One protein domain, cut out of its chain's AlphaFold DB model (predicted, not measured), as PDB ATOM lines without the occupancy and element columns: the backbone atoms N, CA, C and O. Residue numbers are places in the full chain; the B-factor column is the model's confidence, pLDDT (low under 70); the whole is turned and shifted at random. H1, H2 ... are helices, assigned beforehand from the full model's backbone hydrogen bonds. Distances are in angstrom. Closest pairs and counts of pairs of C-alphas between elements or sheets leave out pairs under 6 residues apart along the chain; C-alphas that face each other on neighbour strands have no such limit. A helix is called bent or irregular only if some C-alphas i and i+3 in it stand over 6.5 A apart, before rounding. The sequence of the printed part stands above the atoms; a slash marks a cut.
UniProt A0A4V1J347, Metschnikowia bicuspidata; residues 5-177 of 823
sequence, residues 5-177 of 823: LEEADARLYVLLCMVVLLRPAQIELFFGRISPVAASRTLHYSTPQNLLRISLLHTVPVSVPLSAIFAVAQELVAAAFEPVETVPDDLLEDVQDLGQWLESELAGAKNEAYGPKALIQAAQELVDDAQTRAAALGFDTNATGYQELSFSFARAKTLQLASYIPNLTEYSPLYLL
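AT A GLANCE: This is residues 5 to 177 of the 823 residues of a protein of Metschnikowia bicuspidata (UniProt A0A4V1J347). What does the model look like? It is a flattened bundle of seven helices running roughly along one axis, in two rows, H5, H2, H4 and H8 in one and H1, H3 and H7 in the other, while the longest helix, H6, crosses the outside of the second row over H1 and H3. What is it made of? The printed part has 173 residues with eight named helices, H1 to H8 in that order, and no named strand, and its class is all helix. How large is it? It is compact, with a radius of gyration of the C-alphas of 15.7 A and spans of 45 by 38 by 26 A.

HOW THE PARTS SIT: How does the printed part start? H1, residues 5 to 22, and H2, residues 24 to 38, form a helical hairpin at a shallow tilt of 18 degrees, their closest C-alphas those of Val 20 and Ile 27, 6.4 A apart. H3, residues 48 to 58, is the hub, touching five helices; it forms a helical hairpin with H4, residues 66 to 81, the closest C-alphas being those of Pro 48 and Ala 80 at 5.5 A. H2 and H4 touch and run the same way, with the C-alphas of Glu 28 and Val 72 closest at 5.9 A. What follows? H5, residues 91 to 105, touches H1, the same way at a shallow tilt of 28 degrees, with the C-alphas of Leu 12 and Gly 99 closest at 4.9 A. H6, residues 116 to 136, touches residues 6 to 14 of H1 alone at a steep tilt of 56 degrees, with the C-alphas of Ala 10 and Ala 123 closest at 5.4 A. How does it end? H7, residues 146 to 161, touches H3 with residues 153 to 160 alone, the C-alphas of Leu 56 and Lys 157 being closest at 5.8 A. H8, residues 168 to 177, forms a helical hairpin with H7, closest at the C-alphas of Ala 154 and Leu 174, 6.3 A, and is apart from H6. Do the backbones close? Every O i to N i+4 pair is within hydrogen-bond range in H1, H3, H4, H5, H6 and H7, against 7 of 11 in H2 and 1 of 6 in H8, where 5 of 7 O i to N i+3 pairs are.

IN THESE COORDINATES: Where are the anchors? H1 begins at C-alpha 5 (38.818, 28.713, -20.813), and H8 ends at C-alpha 177 (23.367, -0.526, -22.598). How long are the longer helices? H6 measures 30.3 A from first to last C-alpha, H1 25.5 A and H4 22.8 A. Which are irregular? H2, with C-alphas 25 and 28 8.1 A apart, and H8, with C-alphas 170 and 173 7.6 A apart.

THE WHOLE: How far does it reach? The two C-alphas farthest apart, of Asp 89 and Pro 166, are 48.4 A apart. Is it continuous and sure? The printed part has no cut and no long link, and the mean pLDDT of the printed part is 82.9, with residue 61, residues 83 to 89 and residues 107 to 114 under 70.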
ATOM      1  N   LEU A   5      39.440  30.019 -20.594       83.75
ATOM      2  CA  LEU A   5      38.818  28.713 -20.813       83.75
ATOM      3  C   LEU A   5      37.864  28.329 -19.679       83.75
ATOM      4  O   LEU A   5      36.764  27.869 -19.948       83.75
ATOM      5  N   GLU A   6      38.247  28.566 -18.425       84.75
ATOM      6  CA  GLU A   6      37.401  28.312 -17.251       84.75
ATOM      7  C   GLU A   6      36.134  29.182 -17.253       84.75
ATOM      8  O   GLU A   6      35.052  28.700 -16.931       84.75
ATOM      9  N   GLU A   7      36.240  30.449 -17.668       84.88
ATOM     10  CA  GLU A   7      35.075  31.328 -17.832       84.88
ATOM     11  C   GLU A   7      34.162  30.868 -18.981       84.88
ATOM     12  O   GLU A   7      32.939  30.837 -18.821       84.88
ATOM     13  N   ALA A   8      34.740  30.484 -20.125       84.69
ATOM     14  CA  ALA A   8      33.986  29.984 -21.273       84.69
ATOM     15  C   ALA A   8      33.280  28.648 -20.968       84.69
ATOM     16  O   ALA A   8      32.116  28.477 -21.323       84.69
ATOM     17  N   ASP A   9      33.941  27.742 -20.246       88.69
ATOM     18  CA  ASP A   9      33.387  26.461 -19.797       88.69
ATOM     19  C   ASP A   9      32.274  26.644 -18.752       88.69
ATOM     20  O   ASP A   9      31.199  26.059 -18.879       88.69
ATOM     21  N   ALA A  10      32.465  27.535 -17.768       87.12
ATOM     22  CA  ALA A  10      31.410  27.890 -16.817       87.12
ATOM     23  C   ALA A  10      30.167  28.448 -17.534       87.12
ATOM     24  O   ALA A  10      29.035  28.099 -17.188       87.12
ATOM     25  N   ARG A  11      30.366  29.280 -18.570       87.75
ATOM     26  CA  ARG A  11      29.278  29.792 -19.418       87.75
ATOM     27  C   ARG A  11      28.563  28.667 -20.152       87.75
ATOM     28  O   ARG A  11      27.338  28.591 -20.084       87.75
ATOM     29  N   LEU A  12      29.320  27.796 -20.821       88.81
ATOM     30  CA  LEU A  12      28.796  26.659 -21.573       88.81
ATOM     31  C   LEU A  12      27.942  25.748 -20.678       88.81
ATOM     32  O   LEU A  12      26.813  25.420 -21.040       88.81
ATOM     33  N   TYR A  13      28.435  25.415 -19.482       89.94
ATOM     34  CA  TYR A  13      27.743  24.555 -18.523       89.94
ATOM     35  C   TYR A  13      26.419  25.159 -18.025       89.94
ATOM     36  O   TYR A  13      25.383  24.490 -18.030       89.94
ATOM     37  N   VAL A  14      26.419  26.442 -17.635       88.19
ATOM     38  CA  VAL A  14      25.204  27.141 -17.173       88.19
ATOM     39  C   VAL A  14      24.161  27.220 -18.291       88.19
ATOM     40  O   VAL A  14      22.985  26.922 -18.062       88.19
ATOM     41  N   LEU A  15      24.583  27.578 -19.508       87.44
ATOM     42  CA  LEU A  15      23.700  27.644 -20.673       87.44
ATOM     43  C   LEU A  15      23.114  26.274 -21.012       87.44
ATOM     44  O   LEU A  15      21.917  26.173 -21.278       87.44
ATOM     45  N   LEU A  16      23.921  25.215 -20.945       88.56
ATOM     46  CA  LEU A  16      23.455  23.855 -21.185       88.56
ATOM     47  C   LEU A  16      22.373  23.441 -20.181       88.56
ATOM     48  O   LEU A  16      21.320  22.953 -20.592       88.56
ATOM     49  N   CYS A  17      22.579  23.688 -18.882       87.25
ATOM     50  CA  CYS A  17      21.570  23.434 -17.849       87.25
ATOM     51  C   CYS A  17      20.238  24.144 -18.157       87.25
ATOM     52  O   CYS A  17      19.169  23.543 -18.038       87.25
ATOM     53  N   MET A  18      20.291  25.406 -18.597       85.69
ATOM     54  CA  MET A  18      19.096  26.177 -18.961       85.69
ATOM     55  C   MET A  18      18.403  25.627 -20.214       85.69
ATOM     56  O   MET A  18      17.180  25.479 -20.232       85.69
ATOM     57  N   VAL A  19      19.170  25.302 -21.256       85.50
ATOM     58  CA  VAL A  19      18.640  24.798 -22.529       85.50
ATOM     59  C   VAL A  19      17.986  23.427 -22.357       85.50
ATOM     60  O   VAL A  19      16.888  23.216 -22.871       85.50
ATOM     61  N   VAL A  20      18.596  22.518 -21.591       85.75
ATOM     62  CA  VAL A  20      18.036  21.181 -21.321       85.75
ATOM     63  C   VAL A  20      16.709  21.273 -20.560       85.75
ATOM     64  O   VAL A  20      15.791  20.501 -20.833       85.75
ATOM     65  N   LEU A  21      16.569  22.248 -19.656       83.50
ATOM     66  CA  LEU A  21      15.319  22.511 -18.936       83.50
ATOM     67  C   LEU A  21      14.223  23.113 -19.830       83.50
ATOM     68  O   LEU A  21      13.056  22.747 -19.700       83.50
ATOM     69  N   LEU A  22      14.580  24.043 -20.720       83.56
ATOM     70  CA  LEU A  22      13.622  24.779 -21.557       83.56
ATOM     71  C   LEU A  22      13.229  24.030 -22.838       83.56
ATOM     72  O   LEU A  22      12.105  24.185 -23.319       83.56
ATOM     73  N   ARG A  23      14.137  23.224 -23.401       85.25
ATOM     74  CA  ARG A  23      13.945  22.458 -24.644       85.25
ATOM     75  C   ARG A  23      14.368  20.987 -24.495       85.25
ATOM     76  O   ARG A  23      15.183  20.494 -25.274       85.25
ATOM     77  N   PRO A  24      13.775  20.237 -23.553       82.94
ATOM     78  CA  PRO A  24      14.178  18.860 -23.252       82.94
ATOM     79  C   PRO A  24      14.108  17.906 -24.460       82.94
ATOM     80  O   PRO A  24      14.947  17.022 -24.592       82.94
ATOM     81  N   ALA A  25      13.168  18.106 -25.392       82.38
ATOM     82  CA  ALA A  25      13.000  17.241 -26.566       82.38
ATOM     83  C   ALA A  25      14.195  17.252 -27.545       82.38
ATOM     84  O   ALA A  25      14.312  16.350 -28.369       82.38
ATOM     85  N   GLN A  26      15.073  18.258 -27.473       85.50
ATOM     86  CA  GLN A  26      16.243  18.412 -28.350       85.50
ATOM     87  C   GLN A  26      17.542  17.915 -27.693       85.50
ATOM     88  O   GLN A  26      18.633  18.250 -28.147       85.50
ATOM     89  N   ILE A  27      17.447  17.115 -26.627       86.75
ATOM     90  CA  ILE A  27      18.611  16.715 -25.832       86.75
ATOM     91  C   ILE A  27      19.723  16.027 -26.642       86.75
ATOM     92  O   ILE A  27      20.890  16.334 -26.424       86.75
ATOM     93  N   GLU A  28      19.385  15.172 -27.611       86.12
ATOM     94  CA  GLU A  28      20.376  14.508 -28.475       86.12
ATOM     95  C   GLU A  28      21.207  15.523 -29.269       86.12
ATOM     96  O   GLU A  28      22.417  15.373 -29.398       86.12
ATOM     97  N   LEU A  29      20.574  16.598 -29.752       88.00
ATOM     98  CA  LEU A  29      21.253  17.652 -30.506       88.00
ATOM     99  C   LEU A  29      22.237  18.429 -29.623       88.00
ATOM    100  O   LEU A  29      23.335  18.752 -30.073       88.00
ATOM    101  N   PHE A  30      21.840  18.749 -28.387       88.19
ATOM    102  CA  PHE A  30      22.684  19.513 -27.467       88.19
ATOM    103  C   PHE A  30      23.880  18.691 -26.991       88.19
ATOM    104  O   PHE A  30      25.016  19.145 -27.099       88.19
ATOM    105  N   PHE A  31      23.642  17.469 -26.513       87.75
ATOM    106  CA  PHE A  31      24.719  16.626 -26.002       87.75
ATOM    107  C   PHE A  31      25.612  16.079 -27.118       87.75
ATOM    108  O   PHE A  31      26.821  16.056 -26.920       87.75
ATOM    109  N   GLY A  32      25.075  15.774 -28.306       84.88
ATOM    110  CA  GLY A  32      25.878  15.298 -29.438       84.88
ATOM    111  C   GLY A  32      26.880  16.325 -29.980       84.88
ATOM    112  O   GLY A  32      27.905  15.970 -30.553       84.88
ATOM    113  N   ARG A  33      26.627  17.628 -29.782       85.31
ATOM    114  CA  ARG A  33      27.588  18.691 -30.135       85.31
ATOM    115  C   ARG A  33      28.613  18.972 -29.038       85.31
ATOM    116  O   ARG A  33      29.702  19.444 -29.342       85.31
ATOM    117  N   ILE A  34      28.266  18.706 -27.781       86.69
ATOM    118  CA  ILE A  34      29.108  19.015 -26.616       86.69
ATOM    119  C   ILE A  34      29.996  17.825 -26.229       86.69
ATOM    120  O   ILE A  34      31.107  18.033 -25.748       86.69
ATOM    121  N   SER A  35      29.551  16.589 -26.475       85.25
ATOM    122  CA  SER A  35      30.292  15.366 -26.139       85.25
ATOM    123  C   SER A  35      31.731  15.331 -26.691       85.25
ATOM    124  O   SER A  35      32.639  15.057 -25.903       85.25
ATOM    125  N   PRO A  36      32.001  15.692 -27.968       83.69
ATOM    126  CA  PRO A  36      33.365  15.706 -28.515       83.69
ATOM    127  C   PRO A  36      34.308  16.668 -27.779       83.69
ATOM    128  O   PRO A  36      35.477  16.364 -27.561       83.69
ATOM    129  N   VAL A  37      33.791  17.821 -27.343       83.12
ATOM    130  CA  VAL A  37      34.567  18.822 -26.596       83.12
ATOM    131  C   VAL A  37      34.777  18.370 -25.147       83.12
ATOM    132  O   VAL A  37      35.867  18.529 -24.596       83.12
ATOM    133  N   ALA A  38      33.775  17.731 -24.538       84.06
ATOM    134  CA  ALA A  38      33.866  17.158 -23.195       84.06
ATOM    135  C   ALA A  38      34.870  15.987 -23.104       84.06
ATOM    136  O   ALA A  38      35.502  15.799 -22.060       84.06
ATOM    137  N   ALA A  39      35.068  15.233 -24.193       81.69
ATOM    138  CA  ALA A  39      36.025  14.121 -24.273       81.69
ATOM    139  C   ALA A  39      37.496  14.555 -24.096       81.69
ATOM    140  O   ALA A  39      38.336  13.739 -23.717       81.69
ATOM    141  N   SER A  40      37.810  15.845 -24.279       77.56
ATOM    142  CA  SER A  40      39.159  16.410 -24.088       77.56
ATOM    143  C   SER A  40      39.670  16.352 -22.636       77.56
ATOM    144  O   SER A  40      40.877  16.415 -22.405       77.56
ATOM    145  N   ARG A  41      38.770  16.224 -21.644       73.19
ATOM    146  CA  ARG A  41      39.044  16.165 -20.185       73.19
ATOM    147  C   ARG A  41      39.849  17.336 -19.603       73.19
ATOM    148  O   ARG A  41      40.321  17.254 -18.470       73.19
ATOM    149  N   THR A  42      40.002  18.421 -20.350       79.31
ATOM    150  CA  THR A  42      40.664  19.661 -19.914       79.31
ATOM    151  C   THR A  42      39.686  20.670 -19.311       79.31
ATOM    152  O   THR A  42      40.118  21.594 -18.622       79.31
ATOM    153  N   LEU A  43      38.384  20.490 -19.552       84.94
ATOM    154  CA  LEU A  43      37.303  21.300 -18.988       84.94
ATOM    155  C   LEU A  43      37.062  20.975 -17.507       84.94
ATOM    156  O   LEU A  43      37.228  19.835 -17.072       84.94
ATOM    157  N   HIS A  44      36.647  21.978 -16.735       85.19
ATOM    158  CA  HIS A  44      36.398  21.864 -15.297       85.19
ATOM    159  C   HIS A  44      34.921  21.576 -14.980       85.19
ATOM    160  O   HIS A  44      34.620  20.757 -14.109       85.19
ATOM    161  N   TYR A  45      33.998  22.205 -15.710       87.56
ATOM    162  CA  TYR A  45      32.555  22.138 -15.489       87.56
ATOM    163  C   TYR A  45      31.870  21.182 -16.468       87.56
ATOM    164  O   TYR A  45      31.203  20.245 -16.024       87.56
ATOM    165  N   SER A  46      32.083  21.339 -17.777       89.19
ATOM    166  CA  SER A  46      31.440  20.533 -18.834       89.19
ATOM    167  C   SER A  46      32.122  19.175 -19.056       89.19
ATOM    168  O   SER A  46      32.385  18.760 -20.182       89.19
ATOM    169  N   THR A  47      32.434  18.473 -17.968       89.38
ATOM    170  CA  THR A  47      33.027  17.130 -18.000       89.38
ATOM    171  C   THR A  47      31.977  16.066 -18.336       89.38
ATOM    172  O   THR A  47      30.809  16.231 -17.967       89.38
ATOM    173  N   PRO A  48      32.351  14.922 -18.944       87.75
ATOM    174  CA  PRO A  48      31.413  13.834 -19.222       87.75
ATOM    175  C   PRO A  48      30.619  13.381 -17.984       87.75
ATOM    176  O   PRO A  48      29.424  13.104 -18.076       87.75
ATOM    177  N   GLN A  49      31.239  13.378 -16.796       88.81
ATOM    178  CA  GLN A  49      30.569  13.028 -15.539       88.81
ATOM    179  C   GLN A  49      29.493  14.048 -15.139       88.81
ATOM    180  O   GLN A  49      28.399  13.655 -14.731       88.81
ATOM    181  N   ASN A  50      29.770  15.349 -15.259       89.50
ATOM    182  CA  ASN A  50      28.789  16.389 -14.943       89.50
ATOM    183  C   ASN A  50      27.658  16.432 -15.981       89.50
ATOM    184  O   ASN A  50      26.492  16.589 -15.620       89.50
ATOM    185  N   LEU A  51      27.974  16.184 -17.252       90.56
ATOM    186  CA  LEU A  51      26.991  16.039 -18.326       90.56
ATOM    187  C   LEU A  51      26.043  14.849 -18.086       90.56
ATOM    188  O   LEU A  51      24.828  14.989 -18.250       90.56
ATOM    189  N   LEU A  52      26.560  13.712 -17.604       89.94
ATOM    190  CA  LEU A  52      25.740  12.571 -17.173       89.94
ATOM    191  C   LEU A  52      24.836  12.915 -15.977       89.94
ATOM    192  O   LEU A  52      23.700  12.449 -15.912       89.94
ATOM    193  N   ARG A  53      25.285  13.761 -15.037       91.25
ATOM    194  CA  ARG A  53      24.438  14.226 -13.917       91.25
ATOM    195  C   ARG A  53      23.286  15.104 -14.409       91.25
ATOM    196  O   ARG A  53      22.157  14.940 -13.946       91.25
ATOM    197  N   ILE A  54      23.542  15.991 -15.373       89.25
ATOM    198  CA  ILE A  54      22.496  16.826 -15.982       89.25
ATOM    199  C   ILE A  54      21.469  15.946 -16.698       89.25
ATOM    200  O   ILE A  54      20.266  16.097 -16.468       89.25
ATOM    201  N   SER A  55      21.926  15.006 -17.533       89.00
ATOM    202  CA  SER A  55      21.031  14.109 -18.269       89.00
ATOM    203  C   SER A  55      20.229  13.206 -17.323       89.00
ATOM    204  O   SER A  55      19.046  12.968 -17.565       89.00
ATOM    205  N   LEU A  56      20.809  12.779 -16.195       89.12
ATOM    206  CA  LEU A  56      20.121  12.038 -15.137       89.12
ATOM    207  C   LEU A  56      18.978  12.853 -14.510       89.12
ATOM    208  O   LEU A  56      17.852  12.356 -14.444       89.12
ATOM    209  N   LEU A  57      19.251  14.085 -14.068       87.75
ATOM    210  CA  LEU A  57      18.342  14.872 -13.224       87.75
ATOM    211  C   LEU A  57      17.274  15.649 -14.000       87.75
ATOM    212  O   LEU A  57      16.141  15.757 -13.526       87.75
ATOM    213  N   HIS A  58      17.622  16.197 -15.165       82.75
ATOM    214  CA  HIS A  58      16.782  17.162 -15.883       82.75
ATOM    215  C   HIS A  58      15.971  16.557 -17.033       82.75
ATOM    216  O   HIS A  58      15.232  17.273 -17.705       82.75
ATOM    217  N   THR A  59      16.050  15.240 -17.238       80.75
ATOM    218  CA  THR A  59      15.216  14.536 -18.222       80.75
ATOM    219  C   THR A  59      14.106  13.748 -17.541       80.75
ATOM    220  O   THR A  59      14.333  13.034 -16.559       80.75
ATOM    221  N   VAL A  60      12.892  13.877 -18.070       75.25
ATOM    222  CA  VAL A  60      11.670  13.231 -17.574       75.25
ATOM    223  C   VAL A  60      10.991  12.570 -18.780       75.25
ATOM    224  O   VAL A  60      11.020  13.138 -19.871       75.25
ATOM    225  N   PRO A  61      10.367  11.389 -18.633       68.75
ATOM    226  CA  PRO A  61       9.892  10.606 -19.776       68.75
ATOM    227  C   PRO A  61       8.716  11.267 -20.511       68.75
ATOM    228  O   PRO A  61       8.452  10.960 -21.667       68.75
ATOM    229  N   VAL A  62       8.034  12.219 -19.863       73.44
ATOM    230  CA  VAL A  62       6.975  13.041 -20.473       73.44
ATOM    231  C   VAL A  62       7.540  14.009 -21.521       73.44
ATOM    232  O   VAL A  62       6.840  14.367 -22.465       73.44
ATOM    233  N   SER A  63       8.791  14.450 -21.361       79.06
ATOM    234  CA  SER A  63       9.416  15.471 -22.206       79.06
ATOM    235  C   SER A  63      10.517  14.936 -23.123       79.06
ATOM    236  O   SER A  63      10.822  15.576 -24.128       79.06
ATOM    237  N   VAL A  64      11.095  13.775 -22.801       83.31
ATOM    238  CA  VAL A  64      12.189  13.151 -23.553       83.31
ATOM    239  C   VAL A  64      11.924  11.651 -23.712       83.31
ATOM    240  O   VAL A  64      11.732  10.971 -22.701       83.31
ATOM    241  N   PRO A  65      11.950  11.096 -24.939       85.06
ATOM    242  CA  PRO A  65      11.824   9.657 -25.125       85.06
ATOM    243  C   PRO A  65      13.023   8.920 -24.511       85.06
ATOM    244  O   PRO A  65      14.166   9.365 -24.611       85.06
ATOM    245  N   LEU A  66      12.784   7.752 -23.907       84.19
ATOM    246  CA  LEU A  66      13.837   6.967 -23.243       84.19
ATOM    247  C   LEU A  66      14.962   6.533 -24.197       84.19
ATOM    248  O   LEU A  66      16.102   6.401 -23.762       84.19
ATOM    249  N   SER A  67      14.669   6.371 -25.491       84.31
ATOM    250  CA  SER A  67      15.673   6.102 -26.529       84.31
ATOM    251  C   SER A  67      16.680   7.245 -26.695       84.31
ATOM    252  O   SER A  67      17.852   6.981 -26.940       84.31
ATOM    253  N   ALA A  68      16.245   8.493 -26.504       85.00
ATOM    254  CA  ALA A  68      17.119   9.661 -26.577       85.00
ATOM    255  C   ALA A  68      18.009   9.791 -25.344       85.00
ATOM    256  O   ALA A  68      19.195  10.084 -25.452       85.00
ATOM    257  N   ILE A  69      17.460   9.498 -24.162       86.31
ATOM    258  CA  ILE A  69      18.247   9.426 -22.923       86.31
ATOM    259  C   ILE A  69      19.299   8.315 -23.032       86.31
ATOM    260  O   ILE A  69      20.443   8.519 -22.635       86.31
ATOM    261  N   PHE A  70      18.925   7.164 -23.599       86.56
ATOM    262  CA  PHE A  70      19.838   6.061 -23.898       86.56
ATOM    263  C   PHE A  70      20.980   6.498 -24.828       86.56
ATOM    264  O   PHE A  70      22.137   6.285 -24.479       86.56
ATOM    265  N   ALA A  71      20.670   7.132 -25.964       86.81
ATOM    266  CA  ALA A  71      21.675   7.544 -26.946       86.81
ATOM    267  C   ALA A  71      22.676   8.545 -26.346       86.81
ATOM    268  O   ALA A  71      23.885   8.355 -26.454       86.81
ATOM    269  N   VAL A  72      22.168   9.545 -25.617       88.12
ATOM    270  CA  VAL A  72      22.996  10.543 -24.923       88.12
ATOM    271  C   VAL A  72      23.868   9.900 -23.844       88.12
ATOM    272  O   VAL A  72      25.049  10.220 -23.732       88.12
ATOM    273  N   ALA A  73      23.321   8.980 -23.047       88.25
ATOM    274  CA  ALA A  73      24.100   8.279 -22.031       88.25
ATOM    275  C   ALA A  73      25.203   7.413 -22.656       88.25
ATOM    276  O   ALA A  73      26.324   7.408 -22.155       88.25
ATOM    277  N   GLN A  74      24.910   6.725 -23.762       88.50
ATOM    278  CA  GLN A  74      25.886   5.916 -24.491       88.50
ATOM    279  C   GLN A  74      27.067   6.762 -24.980       88.50
ATOM    280  O   GLN A  74      28.221   6.388 -24.780       88.50
ATOM    281  N   GLU A  75      26.768   7.907 -25.589       87.69
ATOM    282  CA  GLU A  75      27.765   8.825 -26.133       87.69
ATOM    283  C   GLU A  75      28.646   9.433 -25.032       87.69
ATOM    284  O   GLU A  75      29.871   9.408 -25.127       87.69
ATOM    285  N   LEU A  76      28.041   9.899 -23.935       87.69
ATOM    286  CA  LEU A  76      28.778  10.500 -22.819       87.69
ATOM    287  C   LEU A  76      29.627   9.491 -22.043       87.69
ATOM    288  O   LEU A  76      30.723   9.823 -21.588       87.69
ATOM    289  N   VAL A  77      29.143   8.255 -21.873       87.62
ATOM    290  CA  VAL A  77      29.952   7.193 -21.264       87.62
ATOM    291  C   VAL A  77      31.115   6.835 -22.189       87.62
ATOM    292  O   VAL A  77      32.227   6.666 -21.695       87.62
ATOM    293  N   ALA A  78      30.912   6.772 -23.511       86.00
ATOM    294  CA  ALA A  78      32.010   6.566 -24.456       86.00
ATOM    295  C   ALA A  78      33.067   7.679 -24.334       86.00
ATOM    296  O   ALA A  78      34.235   7.373 -24.093       86.00
ATOM    297  N   ALA A  79      32.649   8.949 -24.341       85.06
ATOM    298  CA  ALA A  79      33.531  10.106 -24.161       85.06
ATOM    299  C   ALA A  79      34.312  10.079 -22.829       85.06
ATOM    300  O   ALA A  79      35.469  10.497 -22.760       85.06
ATOM    301  N   ALA A  80      33.728   9.535 -21.754       84.44
ATOM    302  CA  ALA A  80      34.411   9.371 -20.468       84.44
ATOM    303  C   ALA A  80      35.560   8.339 -20.503       84.44
ATOM    304  O   ALA A  80      36.446   8.382 -19.643       84.44
ATOM    305  N   PHE A  81      35.581   7.427 -21.483       83.06
ATOM    306  CA  PHE A  81      36.582   6.358 -21.628       83.06
ATOM    307  C   PHE A  81      37.415   6.442 -22.915       83.06
ATOM    308  O   PHE A  81      38.360   5.667 -23.062       83.06
ATOM    309  N   GLU A  82      37.131   7.392 -23.804       79.94
ATOM    310  CA  GLU A  82      37.966   7.666 -24.975       79.94
ATOM    311  C   GLU A  82      39.398   8.056 -24.563       79.94
ATOM    312  O   GLU A  82      39.586   8.748 -23.549       79.94
ATOM    313  N   PRO A  83      40.426   7.585 -25.300       69.06
ATOM    314  CA  PRO A  83      41.804   7.977 -25.050       69.06
ATOM    315  C   PRO A  83      41.933   9.487 -25.243       69.06
ATOM    316  O   PRO A  83      41.442  10.030 -26.226       69.06
ATOM    317  N   VAL A  84      42.600  10.161 -24.302       66.50
ATOM    318  CA  VAL A  84      42.842  11.606 -24.389       66.50
ATOM    319  C   VAL A  84      43.750  11.858 -25.591       66.50
ATOM    320  O   VAL A  84      44.966  11.668 -25.509       66.50
ATOM    321  N   GLU A  85      43.160  12.237 -26.723       58.81
ATOM    322  CA  GLU A  85      43.912  12.836 -27.817       58.81
ATOM    323  C   GLU A  85      44.487  14.175 -27.334       58.81
ATOM    324  O   GLU A  85      43.973  14.802 -26.404       58.81
ATOM    325  N   THR A  86      45.626  14.580 -27.899       56.72
ATOM    326  CA  THR A  86      46.273  15.862 -27.593       56.72
ATOM    327  C   THR A  86      45.247  16.993 -27.583       56.72
ATOM    328  O   THR A  86      44.435  17.058 -28.502       56.72
ATOM    329  N   VAL A  87      45.293  17.847 -26.548       61.81
ATOM    330  CA  VAL A  87      44.391  19.002 -26.371       61.81
ATOM    331  C   VAL A  87      44.174  19.679 -27.727       61.81
ATOM    332  O   VAL A  87      45.177  20.064 -28.330       61.81
ATOM    333  N   PRO A  88      42.925  19.794 -28.221       63.56
ATOM    334  CA  PRO A  88      42.665  20.446 -29.496       63.56
ATOM    335  C   PRO A  88      43.273  21.850 -29.483       63.56
ATOM    336  O   PRO A  88      43.046  22.596 -28.527       63.56
ATOM    337  N   ASP A  89      44.046  22.200 -30.516       62.38
ATOM    338  CA  ASP A  89      44.727  23.503 -30.604       62.38
ATOM    339  C   ASP A  89      43.726  24.686 -30.516       62.38
ATOM    340  O   ASP A  89      44.090  25.751 -30.016       62.38
ATOM    341  N   ASP A  90      42.449  24.458 -30.865       78.75
ATOM    342  CA  ASP A  90      41.367  25.457 -30.924       78.75
ATOM    343  C   ASP A  90      40.282  25.291 -29.829       78.75
ATOM    344  O   ASP A  90      39.209  25.889 -29.903       78.75
ATOM    345  N   LEU A  91      40.549  24.533 -28.753       81.25
ATOM    346  CA  LEU A  91      39.542  24.187 -27.728       81.25
ATOM    347  C   LEU A  91      38.793  25.398 -27.128       81.25
ATOM    348  O   LEU A  91      37.611  25.306 -26.799       81.25
ATOM    349  N   LEU A  92      39.476  26.533 -26.940       83.56
ATOM    350  CA  LEU A  92      38.845  27.749 -26.413       83.56
ATOM    351  C   LEU A  92      37.830  28.343 -27.401       83.56
ATOM    352  O   LEU A  92      36.781  28.813 -26.962       83.56
ATOM    353  N   GLU A  93      38.143  28.330 -28.698       84.25
ATOM    354  CA  GLU A  93      37.259  28.827 -29.756       84.25
ATOM    355  C   GLU A  93      36.041  27.905 -29.889       84.25
ATOM    356  O   GLU A  93      34.911  28.386 -29.834       84.25
ATOM    357  N   ASP A  94      36.250  26.585 -29.875       83.94
ATOM    358  CA  ASP A  94      35.172  25.586 -29.916       83.94
ATOM    359  C   ASP A  94      34.177  25.737 -28.747       83.94
ATOM    360  O   ASP A  94      32.956  25.719 -28.938       83.94
ATOM    361  N   VAL A  95      34.674  25.924 -27.516       85.06
ATOM    362  CA  VAL A  95      33.829  26.131 -26.321       85.06
ATOM    363  C   VAL A  95      33.047  27.446 -26.418       85.06
ATOM    364  O   VAL A  95      31.874  27.501 -26.038       85.06
ATOM    365  N   GLN A  96      33.672  28.512 -26.927       85.75
ATOM    366  CA  GLN A  96      33.023  29.814 -27.096       85.75
ATOM    367  C   GLN A  96      31.957  29.789 -28.195       85.75
ATOM    368  O   GLN A  96      30.872  30.340 -27.988       85.75
ATOM    369  N   ASP A  97      32.223  29.121 -29.313       86.31
ATOM    370  CA  ASP A  97      31.290  28.967 -30.429       86.31
ATOM    371  C   ASP A  97      30.080  28.117 -30.033       86.31
ATOM    372  O   ASP A  97      28.935  28.481 -30.322       86.31
ATOM    373  N   LEU A  98      30.295  27.033 -29.278       86.62
ATOM    374  CA  LEU A  98      29.206  26.247 -28.694       86.62
ATOM    375  C   LEU A  98      28.378  27.065 -27.696       86.62
ATOM    376  O   LEU A  98      27.147  26.983 -27.713       86.62
ATOM    377  N   GLY A  99      29.025  27.886 -26.864       84.06
ATOM    378  CA  GLY A  99      28.341  28.798 -25.946       84.06
ATOM    379  C   GLY A  99      27.466  29.821 -26.680       84.06
ATOM    380  O   GLY A  99      26.298  29.996 -26.334       84.06
ATOM    381  N   GLN A 100      27.990  30.447 -27.739       85.88
ATOM    382  CA  GLN A 100      27.238  31.385 -28.586       85.88
ATOM    383  C   GLN A 100      26.076  30.699 -29.312       85.88
ATOM    384  O   GLN A 100      24.984  31.262 -29.427       85.88
ATOM    385  N   TRP A 101      26.281  29.466 -29.776       88.44
ATOM    386  CA  TRP A 101      25.220  28.678 -30.388       88.44
ATOM    387  C   TRP A 101      24.096  28.363 -29.388       88.44
ATOM    388  O   TRP A 101      22.931  28.620 -29.701       88.44
ATOM    389  N   LEU A 102      24.406  27.898 -28.170       85.62
ATOM    390  CA  LEU A 102      23.387  27.664 -27.133       85.62
ATOM    391  C   LEU A 102      22.636  28.950 -26.756       85.62
ATOM    392  O   LEU A 102      21.428  28.916 -26.529       85.62
ATOM    393  N   GLU A 103      23.315  30.098 -26.743       83.38
ATOM    394  CA  GLU A 103      22.668  31.400 -26.543       83.38
ATOM    395  C   GLU A 103      21.690  31.753 -27.659       83.38
ATOM    396  O   GLU A 103      20.607  32.275 -27.384       83.38
ATOM    397  N   SER A 104      22.029  31.427 -28.909       83.00
ATOM    398  CA  SER A 104      21.118  31.610 -30.041       83.00
ATOM    399  C   SER A 104      19.866  30.728 -29.924       83.00
ATOM    400  O   SER A 104      18.765  31.175 -30.249       83.00
ATOM    401  N   GLU A 105      19.993  29.523 -29.359       81.50
ATOM    402  CA  GLU A 105      18.860  28.627 -29.084       81.50
ATOM    403  C   GLU A 105      17.982  29.121 -27.917       81.50
ATOM    404  O   GLU A 105      16.787  28.816 -27.853       81.50
ATOM    405  N   LEU A 106      18.534  29.941 -27.019       77.31
ATOM    406  CA  LEU A 106      17.816  30.594 -25.918       77.31
ATOM    407  C   LEU A 106      17.181  31.939 -26.300       77.31
ATOM    408  O   LEU A 106      16.530  32.546 -25.446       77.31
ATOM    409  N   ALA A 107      17.346  32.416 -27.541       61.91
ATOM    410  CA  ALA A 107      16.887  33.729 -27.995       61.91
ATOM    411  C   ALA A 107      15.372  33.922 -27.756       61.91
ATOM    412  O   ALA A 107      14.521  33.473 -28.523       61.91
ATOM    413  N   GLY A 108      15.046  34.573 -26.636       56.56
ATOM    414  CA  GLY A 108      13.696  34.683 -26.077       56.56
ATOM    415  C   GLY A 108      13.676  34.721 -24.542       56.56
ATOM    416  O   GLY A 108      12.783  35.334 -23.958       56.56
ATOM    417  N   ALA A 109      14.686  34.145 -23.881       54.31
ATOM    418  CA  ALA A 109      14.935  34.297 -22.449       54.31
ATOM    419  C   ALA A 109      15.847  35.510 -22.194       54.31
ATOM    420  O   ALA A 109      16.829  35.725 -22.904       54.31
ATOM    421  N   LYS A 110      15.529  36.342 -21.195       51.66
ATOM    422  CA  LYS A 110      16.405  37.449 -20.781       51.66
ATOM    423  C   LYS A 110      17.667  36.871 -20.128       51.66
ATOM    424  O   LYS A 110      17.655  36.625 -18.928       51.66
ATOM    425  N   ASN A 111      18.737  36.675 -20.894       55.03
ATOM    426  CA  ASN A 111      20.059  36.427 -20.322       55.03
ATOM    427  C   ASN A 111      20.655  37.768 -19.885       55.03
ATOM    428  O   ASN A 111      21.074  38.580 -20.711       55.03
ATOM    429  N   GLU A 112      20.647  38.031 -18.580       56.94
ATOM    430  CA  GLU A 112      21.449  39.110 -18.008       56.94
ATOM    431  C   GLU A 112      22.929  38.729 -18.136       56.94
ATOM    432  O   GLU A 112      23.317  37.594 -17.866       56.94
ATOM    433  N   ALA A 113      23.764  39.667 -18.590       57.56
ATOM    434  CA  ALA A 113      25.202  39.447 -18.690       57.56
ATOM    435  C   ALA A 113      25.792  39.319 -17.276       57.56
ATOM    436  O   ALA A 113      26.065  40.318 -16.607       57.56
ATOM    437  N   TYR A 114      25.950  38.084 -16.801       64.12
ATOM    438  CA  TYR A 114      26.591  37.802 -15.523       64.12
ATOM    439  C   TYR A 114      28.078  38.164 -15.596       64.12
ATOM    440  O   TYR A 114      28.766  37.848 -16.563       64.12
ATOM    441  N   GLY A 115      28.596  38.825 -14.558       70.88
ATOM    442  CA  GLY A 115      30.038  39.037 -14.431       70.88
ATOM    443  C   GLY A 115      30.785  37.704 -14.246       70.88
ATOM    444  O   GLY A 115      30.219  36.772 -13.668       70.88
ATOM    445  N   PRO A 116      32.074  37.621 -14.626       73.12
ATOM    446  CA  PRO A 116      32.837  36.365 -14.678       73.12
ATOM    447  C   PRO A 116      32.863  35.607 -13.345       73.12
ATOM    448  O   PRO A 116      32.752  34.388 -13.301       73.12
ATOM    449  N   LYS A 117      32.939  36.329 -12.218       80.06
ATOM    450  CA  LYS A 117      32.924  35.723 -10.876       80.06
ATOM    451  C   LYS A 117      31.569  35.123 -10.495       80.06
ATOM    452  O   LYS A 117      31.541  34.079  -9.861       80.06
ATOM    453  N   ALA A 118      30.471  35.789 -10.858       82.38
ATOM    454  CA  ALA A 118      29.125  35.307 -10.561       82.38
ATOM    455  C   ALA A 118      28.780  34.086 -11.422       82.38
ATOM    456  O   ALA A 118      28.139  33.162 -10.939       82.38
ATOM    457  N   LEU A 119      29.261  34.062 -12.670       84.00
ATOM    458  CA  LEU A 119      29.088  32.941 -13.587       84.00
ATOM    459  C   LEU A 119      29.820  31.680 -13.110       84.00
ATOM    460  O   LEU A 119      29.219  30.616 -13.042       84.00
ATOM    461  N   ILE A 120      31.093  31.815 -12.725       86.69
ATOM    462  CA  ILE A 120      31.895  30.713 -12.173       86.69
ATOM    463  C   ILE A 120      31.283  30.200 -10.865       86.69
ATOM    464  O   ILE A 120      31.173  28.993 -10.666       86.69
ATOM    465  N   GLN A 121      30.824  31.103  -9.992       87.50
ATOM    466  CA  GLN A 121      30.125  30.717  -8.768       87.50
ATOM    467  C   GLN A 121      28.820  29.962  -9.068       87.50
ATOM    468  O   GLN A 121      28.582  28.918  -8.472       87.50
ATOM    469  N   ALA A 122      28.006  30.438 -10.014       86.56
ATOM    470  CA  ALA A 122      26.770  29.766 -10.410       86.56
ATOM    471  C   ALA A 122      27.035  28.380 -11.025       86.56
ATOM    472  O   ALA A 122      26.328  27.426 -10.712       86.56
ATOM    473  N   ALA A 123      28.068  28.247 -11.862       87.69
ATOM    474  CA  ALA A 123      28.479  26.958 -12.414       87.69
ATOM    475  C   ALA A 123      28.905  25.984 -11.304       87.69
ATOM    476  O   ALA A 123      28.465  24.836 -11.302       87.69
ATOM    477  N   GLN A 124      29.686  26.453 -10.324       90.75
ATOM    478  CA  GLN A 124      30.095  25.650  -9.172       90.75
ATOM    479  C   GLN A 124      28.895  25.200  -8.325       90.75
ATOM    480  O   GLN A 124      28.767  24.014  -8.037       90.75
ATOM    481  N   GLU A 125      27.986  26.115  -7.980       89.94
ATOM    482  CA  GLU A 125      26.780  25.804  -7.201       89.94
ATOM    483  C   GLU A 125      25.876  24.791  -7.925       89.94
ATOM    484  O   GLU A 125      25.333  23.885  -7.294       89.94
ATOM    485  N   LEU A 126      25.751  24.892  -9.254       89.50
ATOM    486  CA  LEU A 126      24.997  23.931 -10.064       89.50
ATOM    487  C   LEU A 126      25.673  22.556 -10.134       89.50
ATOM    488  O   LEU A 126      24.975  21.542 -10.128       89.50
ATOM    489  N   VAL A 127      27.007  22.493 -10.210       91.12
ATOM    490  CA  VAL A 127      27.741  21.219 -10.126       91.12
ATOM    491  C   VAL A 127      27.542  20.581  -8.754       91.12
ATOM    492  O   VAL A 127      27.238  19.390  -8.688       91.12
ATOM    493  N   ASP A 128      27.650  21.358  -7.676       89.94
ATOM    494  CA  ASP A 128      27.499  20.866  -6.305       89.94
ATOM    495  C   ASP A 128      26.057  20.382  -6.028       89.94
ATOM    496  O   ASP A 128      25.868  19.311  -5.435       89.94
ATOM    497  N   ASP A 129      25.028  21.095  -6.515       90.44
ATOM    498  CA  ASP A 129      23.622  20.653  -6.450       90.44
ATOM    499  C   ASP A 129      23.401  19.368  -7.257       90.44
ATOM    500  O   ASP A 129      22.868  18.379  -6.739       90.44
ATOM    501  N   ALA A 130      23.860  19.342  -8.514       89.38
ATOM    502  CA  ALA A 130      23.718  18.179  -9.381       89.38
ATOM    503  C   ALA A 130      24.439  16.955  -8.800       89.38
ATOM    504  O   ALA A 130      23.907  15.845  -8.837       89.38
ATOM    505  N   GLN A 131      25.617  17.145  -8.207       90.56
ATOM    506  CA  GLN A 131      26.357  16.094  -7.520       90.56
ATOM    507  C   GLN A 131      25.598  15.573  -6.303       90.56
ATOM    508  O   GLN A 131      25.447  14.361  -6.158       90.56
ATOM    509  N   THR A 132      25.089  16.464  -5.450       89.94
ATOM    510  CA  THR A 132      24.358  16.085  -4.233       89.94
ATOM    511  C   THR A 132      23.089  15.306  -4.574       89.94
ATOM    512  O   THR A 132      22.806  14.262  -3.983       89.94
ATOM    513  N   ARG A 133      22.339  15.766  -5.580       90.25
ATOM    514  CA  ARG A 133      21.095  15.124  -6.021       90.25
ATOM    515  C   ARG A 133      21.337  13.816  -6.766       90.25
ATOM    516  O   ARG A 133      20.592  12.863  -6.560       90.25
ATOM    517  N   ALA A 134      22.375  13.739  -7.598       89.75
ATOM    518  CA  ALA A 134      22.751  12.495  -8.261       89.75
ATOM    519  C   ALA A 134      23.266  11.450  -7.254       89.75
ATOM    520  O   ALA A 134      22.898  10.280  -7.345       89.75
ATOM    521  N   ALA A 135      24.035  11.876  -6.247       88.31
ATOM    522  CA  ALA A 135      24.480  11.011  -5.157       88.31
ATOM    523  C   ALA A 135      23.300  10.488  -4.319       88.31
ATOM    524  O   ALA A 135      23.287   9.314  -3.960       88.31
ATOM    525  N   ALA A 136      22.268  11.307  -4.079       87.38
ATOM    526  CA  ALA A 136      21.039  10.867  -3.409       87.38
ATOM    527  C   ALA A 136      20.272   9.780  -4.191       87.38
ATOM    528  O   ALA A 136      19.552   8.985  -3.591       87.38
ATOM    529  N   LEU A 137      20.450   9.713  -5.516       87.44
ATOM    530  CA  LEU A 137      19.919   8.649  -6.378       87.44
ATOM    531  C   LEU A 137      20.869   7.443  -6.507       87.44
ATOM    532  O   LEU A 137      20.563   6.496  -7.231       87.44
ATOM    533  N   GLY A 138      22.020   7.469  -5.829       84.44
ATOM    534  CA  GLY A 138      23.022   6.406  -5.863       84.44
ATOM    535  C   GLY A 138      23.892   6.384  -7.124       84.44
ATOM    536  O   GLY A 138      24.452   5.335  -7.433       84.44
ATOM    537  N   PHE A 139      24.003   7.495  -7.862       89.75
ATOM    538  CA  PHE A 139      24.889   7.580  -9.026       89.75
ATOM    539  C   PHE A 139      26.353   7.737  -8.591       89.75
ATOM    540  O   PHE A 139      26.747   8.784  -8.076       89.75
ATOM    541  N   ASP A 140      27.163   6.706  -8.829       83.94
ATOM    542  CA  ASP A 140      28.614   6.742  -8.644       83.94
ATOM    543  C   ASP A 140      29.321   7.136  -9.949       83.94
ATOM    544  O   ASP A 140      29.227   6.432 -10.959       83.94
ATOM    545  N   THR A 141      30.029   8.267  -9.915       77.44
ATOM    546  CA  THR A 141      30.832   8.788 -11.032       77.44
ATOM    547  C   THR A 141      32.277   8.285 -11.036       77.44
ATOM    548  O   THR A 141      33.004   8.589 -11.978       77.44
ATOM    549  N   ASN A 142      32.706   7.540 -10.011       78.12
ATOM    550  CA  ASN A 142      34.072   7.015  -9.886       78.12
ATOM    551  C   ASN A 142      34.263   5.640 -10.546       78.12
ATOM    552  O   ASN A 142      35.329   5.039 -10.411       78.12
ATOM    553  N   ALA A 143      33.239   5.139 -11.240       78.81
ATOM    554  CA  ALA A 143      33.281   3.865 -11.942       78.81
ATOM    555  C   ALA A 143      34.479   3.787 -12.905       78.81
ATOM    556  O   ALA A 143      34.754   4.708 -13.675       78.81
ATOM    557  N   THR A 144      35.185   2.661 -12.863       78.06
ATOM    558  CA  THR A 144      36.467   2.463 -13.559       78.06
ATOM    559  C   THR A 144      36.311   1.850 -14.946       78.06
ATOM    560  O   THR A 144      37.243   1.902 -15.749       78.06
ATOM    561  N   GLY A 145      35.138   1.288 -15.246       83.25
ATOM    562  CA  GLY A 145      34.826   0.670 -16.531       83.25
ATOM    563  C   GLY A 145      33.575   1.238 -17.198       83.25
ATOM    564  O   GLY A 145      32.631   1.668 -16.535       83.25
ATOM    565  N   TYR A 146      33.535   1.151 -18.532       87.00
ATOM    566  CA  TYR A 146      32.400   1.571 -19.365       87.00
ATOM    567  C   TYR A 146      31.062   0.977 -18.889       87.00
ATOM    568  O   TYR A 146      30.080   1.696 -18.700       87.00
ATOM    569  N   GLN A 147      31.023  -0.340 -18.656       87.00
ATOM    570  CA  GLN A 147      29.805  -1.042 -18.229       87.00
ATOM    571  C   GLN A 147      29.414  -0.715 -16.780       87.00
ATOM    572  O   GLN A 147      28.230  -0.661 -16.464       87.00
ATOM    573  N   GLU A 148      30.391  -0.441 -15.914       87.75
ATOM    574  CA  GLU A 148      30.164  -0.056 -14.518       87.75
ATOM    575  C   GLU A 148      29.529   1.340 -14.426       87.75
ATOM    576  O   GLU A 148      28.514   1.510 -13.747       87.75
ATOM    577  N   LEU A 149      30.050   2.315 -15.185       88.62
ATOM    578  CA  LEU A 149      29.478   3.664 -15.259       88.62
ATOM    579  C   LEU A 149      28.090   3.649 -15.913       88.62
ATOM    580  O   LEU A 149      27.167   4.299 -15.420       88.62
ATOM    581  N   SER A 150      27.919   2.853 -16.977       89.50
ATOM    582  CA  SER A 150      26.617   2.646 -17.627       89.50
ATOM    583  C   SER A 150      25.590   2.060 -16.654       89.50
ATOM    584  O   SER A 150      24.442   2.501 -16.623       89.50
ATOM    585  N   PHE A 151      25.991   1.079 -15.838       90.50
ATOM    586  CA  PHE A 151      25.114   0.441 -14.856       90.50
ATOM    587  C   PHE A 151      24.736   1.399 -13.725       90.50
ATOM    588  O   PHE A 151      23.558   1.510 -13.388       90.50
ATOM    589  N   SER A 152      25.717   2.135 -13.193       90.25
ATOM    590  CA  SER A 152      25.519   3.200 -12.203       90.25
ATOM    591  C   SER A 152      24.496   4.232 -12.697       90.25
ATOM    592  O   SER A 152      23.514   4.525 -12.008       90.25
ATOM    593  N   PHE A 153      24.656   4.707 -13.938       90.69
ATOM    594  CA  PHE A 153      23.727   5.649 -14.562       90.69
ATOM    595  C   PHE A 153      22.329   5.050 -14.736       90.69
ATOM    596  O   PHE A 153      21.345   5.649 -14.303       90.69
ATOM    597  N   ALA A 154      22.216   3.859 -15.328       90.19
ATOM    598  CA  ALA A 154      20.927   3.217 -15.580       90.19
ATOM    599  C   ALA A 154      20.160   2.919 -14.283       90.19
ATOM    600  O   ALA A 154      18.937   3.078 -14.243       90.19
ATOM    601  N   ARG A 155      20.858   2.530 -13.209       89.88
ATOM    602  CA  ARG A 155      20.265   2.286 -11.889       89.88
ATOM    603  C   ARG A 155      19.723   3.574 -11.271       89.88
ATOM    604  O   ARG A 155      18.552   3.613 -10.893       89.88
ATOM    605  N   ALA A 156      20.532   4.634 -11.234       90.19
ATOM    606  CA  ALA A 156      20.106   5.938 -10.727       90.19
ATOM    607  C   ALA A 156      18.961   6.525 -11.567       90.19
ATOM    608  O   ALA A 156      17.998   7.082 -11.033       90.19
ATOM    609  N   LYS A 157      19.022   6.345 -12.893       90.50
ATOM    610  CA  LYS A 157      17.979   6.798 -13.811       90.50
ATOM    611  C   LYS A 157      16.684   6.027 -13.618       90.50
ATOM    612  O   LYS A 157      15.629   6.644 -13.557       90.50
ATOM    613  N   THR A 158      16.753   4.710 -13.441       89.81
ATOM    614  CA  THR A 158      15.580   3.880 -13.123       89.81
ATOM    615  C   THR A 158      14.907   4.358 -11.838       89.81
ATOM    616  O   THR A 158      13.691   4.516 -11.823       89.81
ATOM    617  N   LEU A 159      15.673   4.658 -10.783       89.31
ATOM    618  CA  LEU A 159      15.124   5.176  -9.525       89.31
ATOM    619  C   LEU A 159      14.439   6.541  -9.703       89.31
ATOM    620  O   LEU A 159      13.346   6.763  -9.179       89.31
ATOM    621  N   GLN A 160      15.052   7.446 -10.470       89.00
ATOM    622  CA  GLN A 160      14.478   8.757 -10.778       89.00
ATOM    623  C   GLN A 160      13.179   8.623 -11.590       89.00
ATOM    624  O   GLN A 160      12.172   9.246 -11.251       89.00
ATOM    625  N   LEU A 161      13.169   7.765 -12.612       86.94
ATOM    626  CA  LEU A 161      12.005   7.512 -13.463       86.94
ATOM    627  C   LEU A 161      10.869   6.793 -12.727       86.94
ATOM    628  O   LEU A 161       9.706   7.116 -12.959       86.94
ATOM    629  N   ALA A 162      11.196   5.895 -11.793       86.31
ATOM    630  CA  ALA A 162      10.248   5.142 -10.970       86.31
ATOM    631  C   ALA A 162       9.336   6.023 -10.100       86.31
ATOM    632  O   ALA A 162       8.323   5.549  -9.588       86.31
ATOM    633  N   SER A 163       9.676   7.305  -9.931       83.19
ATOM    634  CA  SER A 163       8.797   8.291  -9.294       83.19
ATOM    635  C   SER A 163       7.649   8.764 -10.199       83.19
ATOM    636  O   SER A 163       6.645   9.264  -9.696       83.19
ATOM    637  N   TYR A 164       7.779   8.582 -11.517       80.31
ATOM    638  CA  TYR A 164       6.837   9.051 -12.533       80.31
ATOM    639  C   TYR A 164       6.116   7.907 -13.250       80.31
ATOM    640  O   TYR A 164       4.919   8.016 -13.506       80.31
ATOM    641  N   ILE A 165       6.829   6.826 -13.588       78.44
ATOM    642  CA  ILE A 165       6.274   5.669 -14.299       78.44
ATOM    643  C   ILE A 165       6.305   4.445 -13.368       78.44
ATOM    644  O   ILE A 165       7.377   4.024 -12.928       78.44
ATOM    645  N   PRO A 166       5.146   3.845 -13.047       76.00
ATOM    646  CA  PRO A 166       5.113   2.704 -12.144       76.00
ATOM    647  C   PRO A 166       5.570   1.391 -12.807       76.00
ATOM    648  O   PRO A 166       6.047   0.482 -12.137       76.00
ATOM    649  N   ASN A 167       5.422   1.285 -14.129       80.56
ATOM    650  CA  ASN A 167       5.709   0.077 -14.891       80.56
ATOM    651  C   ASN A 167       7.192   0.003 -15.294       80.56
ATOM    652  O   ASN A 167       7.641   0.749 -16.164       80.56
ATOM    653  N   LEU A 168       7.945  -0.931 -14.707       83.00
ATOM    654  CA  LEU A 168       9.389  -1.048 -14.942       83.00
ATOM    655  C   LEU A 168       9.728  -1.571 -16.348       83.00
ATOM    656  O   LEU A 168      10.835  -1.351 -16.838       83.00
ATOM    657  N   THR A 169       8.787  -2.236 -17.028       79.94
ATOM    658  CA  THR A 169       9.015  -2.763 -18.389       79.94
ATOM    659  C   THR A 169       9.221  -1.662 -19.428       79.94
ATOM    660  O   THR A 169       9.921  -1.868 -20.421       79.94
ATOM    661  N   GLU A 170       8.688  -0.464 -19.177       79.69
ATOM    662  CA  GLU A 170       8.841   0.697 -20.057       79.69
ATOM    663  C   GLU A 170      10.288   1.218 -20.084       79.69
ATOM    664  O   GLU A 170      10.684   1.873 -21.044       79.69
ATOM    665  N   TYR A 171      11.117   0.851 -19.099       84.06
ATOM    666  CA  TYR A 171      12.536   1.221 -19.024       84.06
ATOM    667  C   TYR A 171      13.467   0.351 -19.871       84.06
ATOM    668  O   TYR A 171      14.661   0.638 -19.940       84.06
ATOM    669  N   SER A 172      12.932  -0.661 -20.563       80.19
ATOM    670  CA  SER A 172      13.686  -1.588 -21.420       80.19
ATOM    671  C   SER A 172      14.736  -0.923 -22.336       80.19
ATOM    672  O   SER A 172      15.861  -1.426 -22.380       80.19
ATOM    673  N   PRO A 173      14.473   0.235 -22.990       80.81
ATOM    674  CA  PRO A 173      15.486   0.900 -23.812       80.81
ATOM    675  C   PRO A 173      16.775   1.255 -23.057       80.81
ATOM    676  O   PRO A 173      17.853   1.128 -23.623       80.81
ATOM    677  N   LEU A 174      16.695   1.642 -21.778       81.81
ATOM    678  CA  LEU A 174      17.871   1.986 -20.961       81.81
ATOM    679  C   LEU A 174      18.729   0.758 -20.633       81.81
ATOM    680  O   LEU A 174      19.943   0.864 -20.478       81.81
ATOM    681  N   TYR A 175      18.103  -0.413 -20.547       86.56
ATOM    682  CA  TYR A 175      18.760  -1.666 -20.188       86.56
ATOM    683  C   TYR A 175      19.537  -2.297 -21.346       86.56
ATOM    684  O   TYR A 175      20.411  -3.130 -21.111       86.56
ATOM    685  N   LEU A 176      19.308  -1.845 -22.583       79.75
ATOM    686  CA  LEU A 176      20.088  -2.275 -23.747       79.75
ATOM    687  C   LEU A 176      21.586  -1.939 -23.616       79.75
ATOM    688  O   LEU A 176      22.407  -2.669 -24.164       79.75
ATOM    689  N   LEU A 177      21.958  -0.899 -22.849       73.00
ATOM    690  CA  LEU A 177      23.367  -0.526 -22.598       73.00
ATOM    691  C   LEU A 177      24.134  -1.589 -21.809       73.00
ATOM    692  O   LEU A 177      25.364  -1.575 -21.776       73.00
TER     693      LEU A 177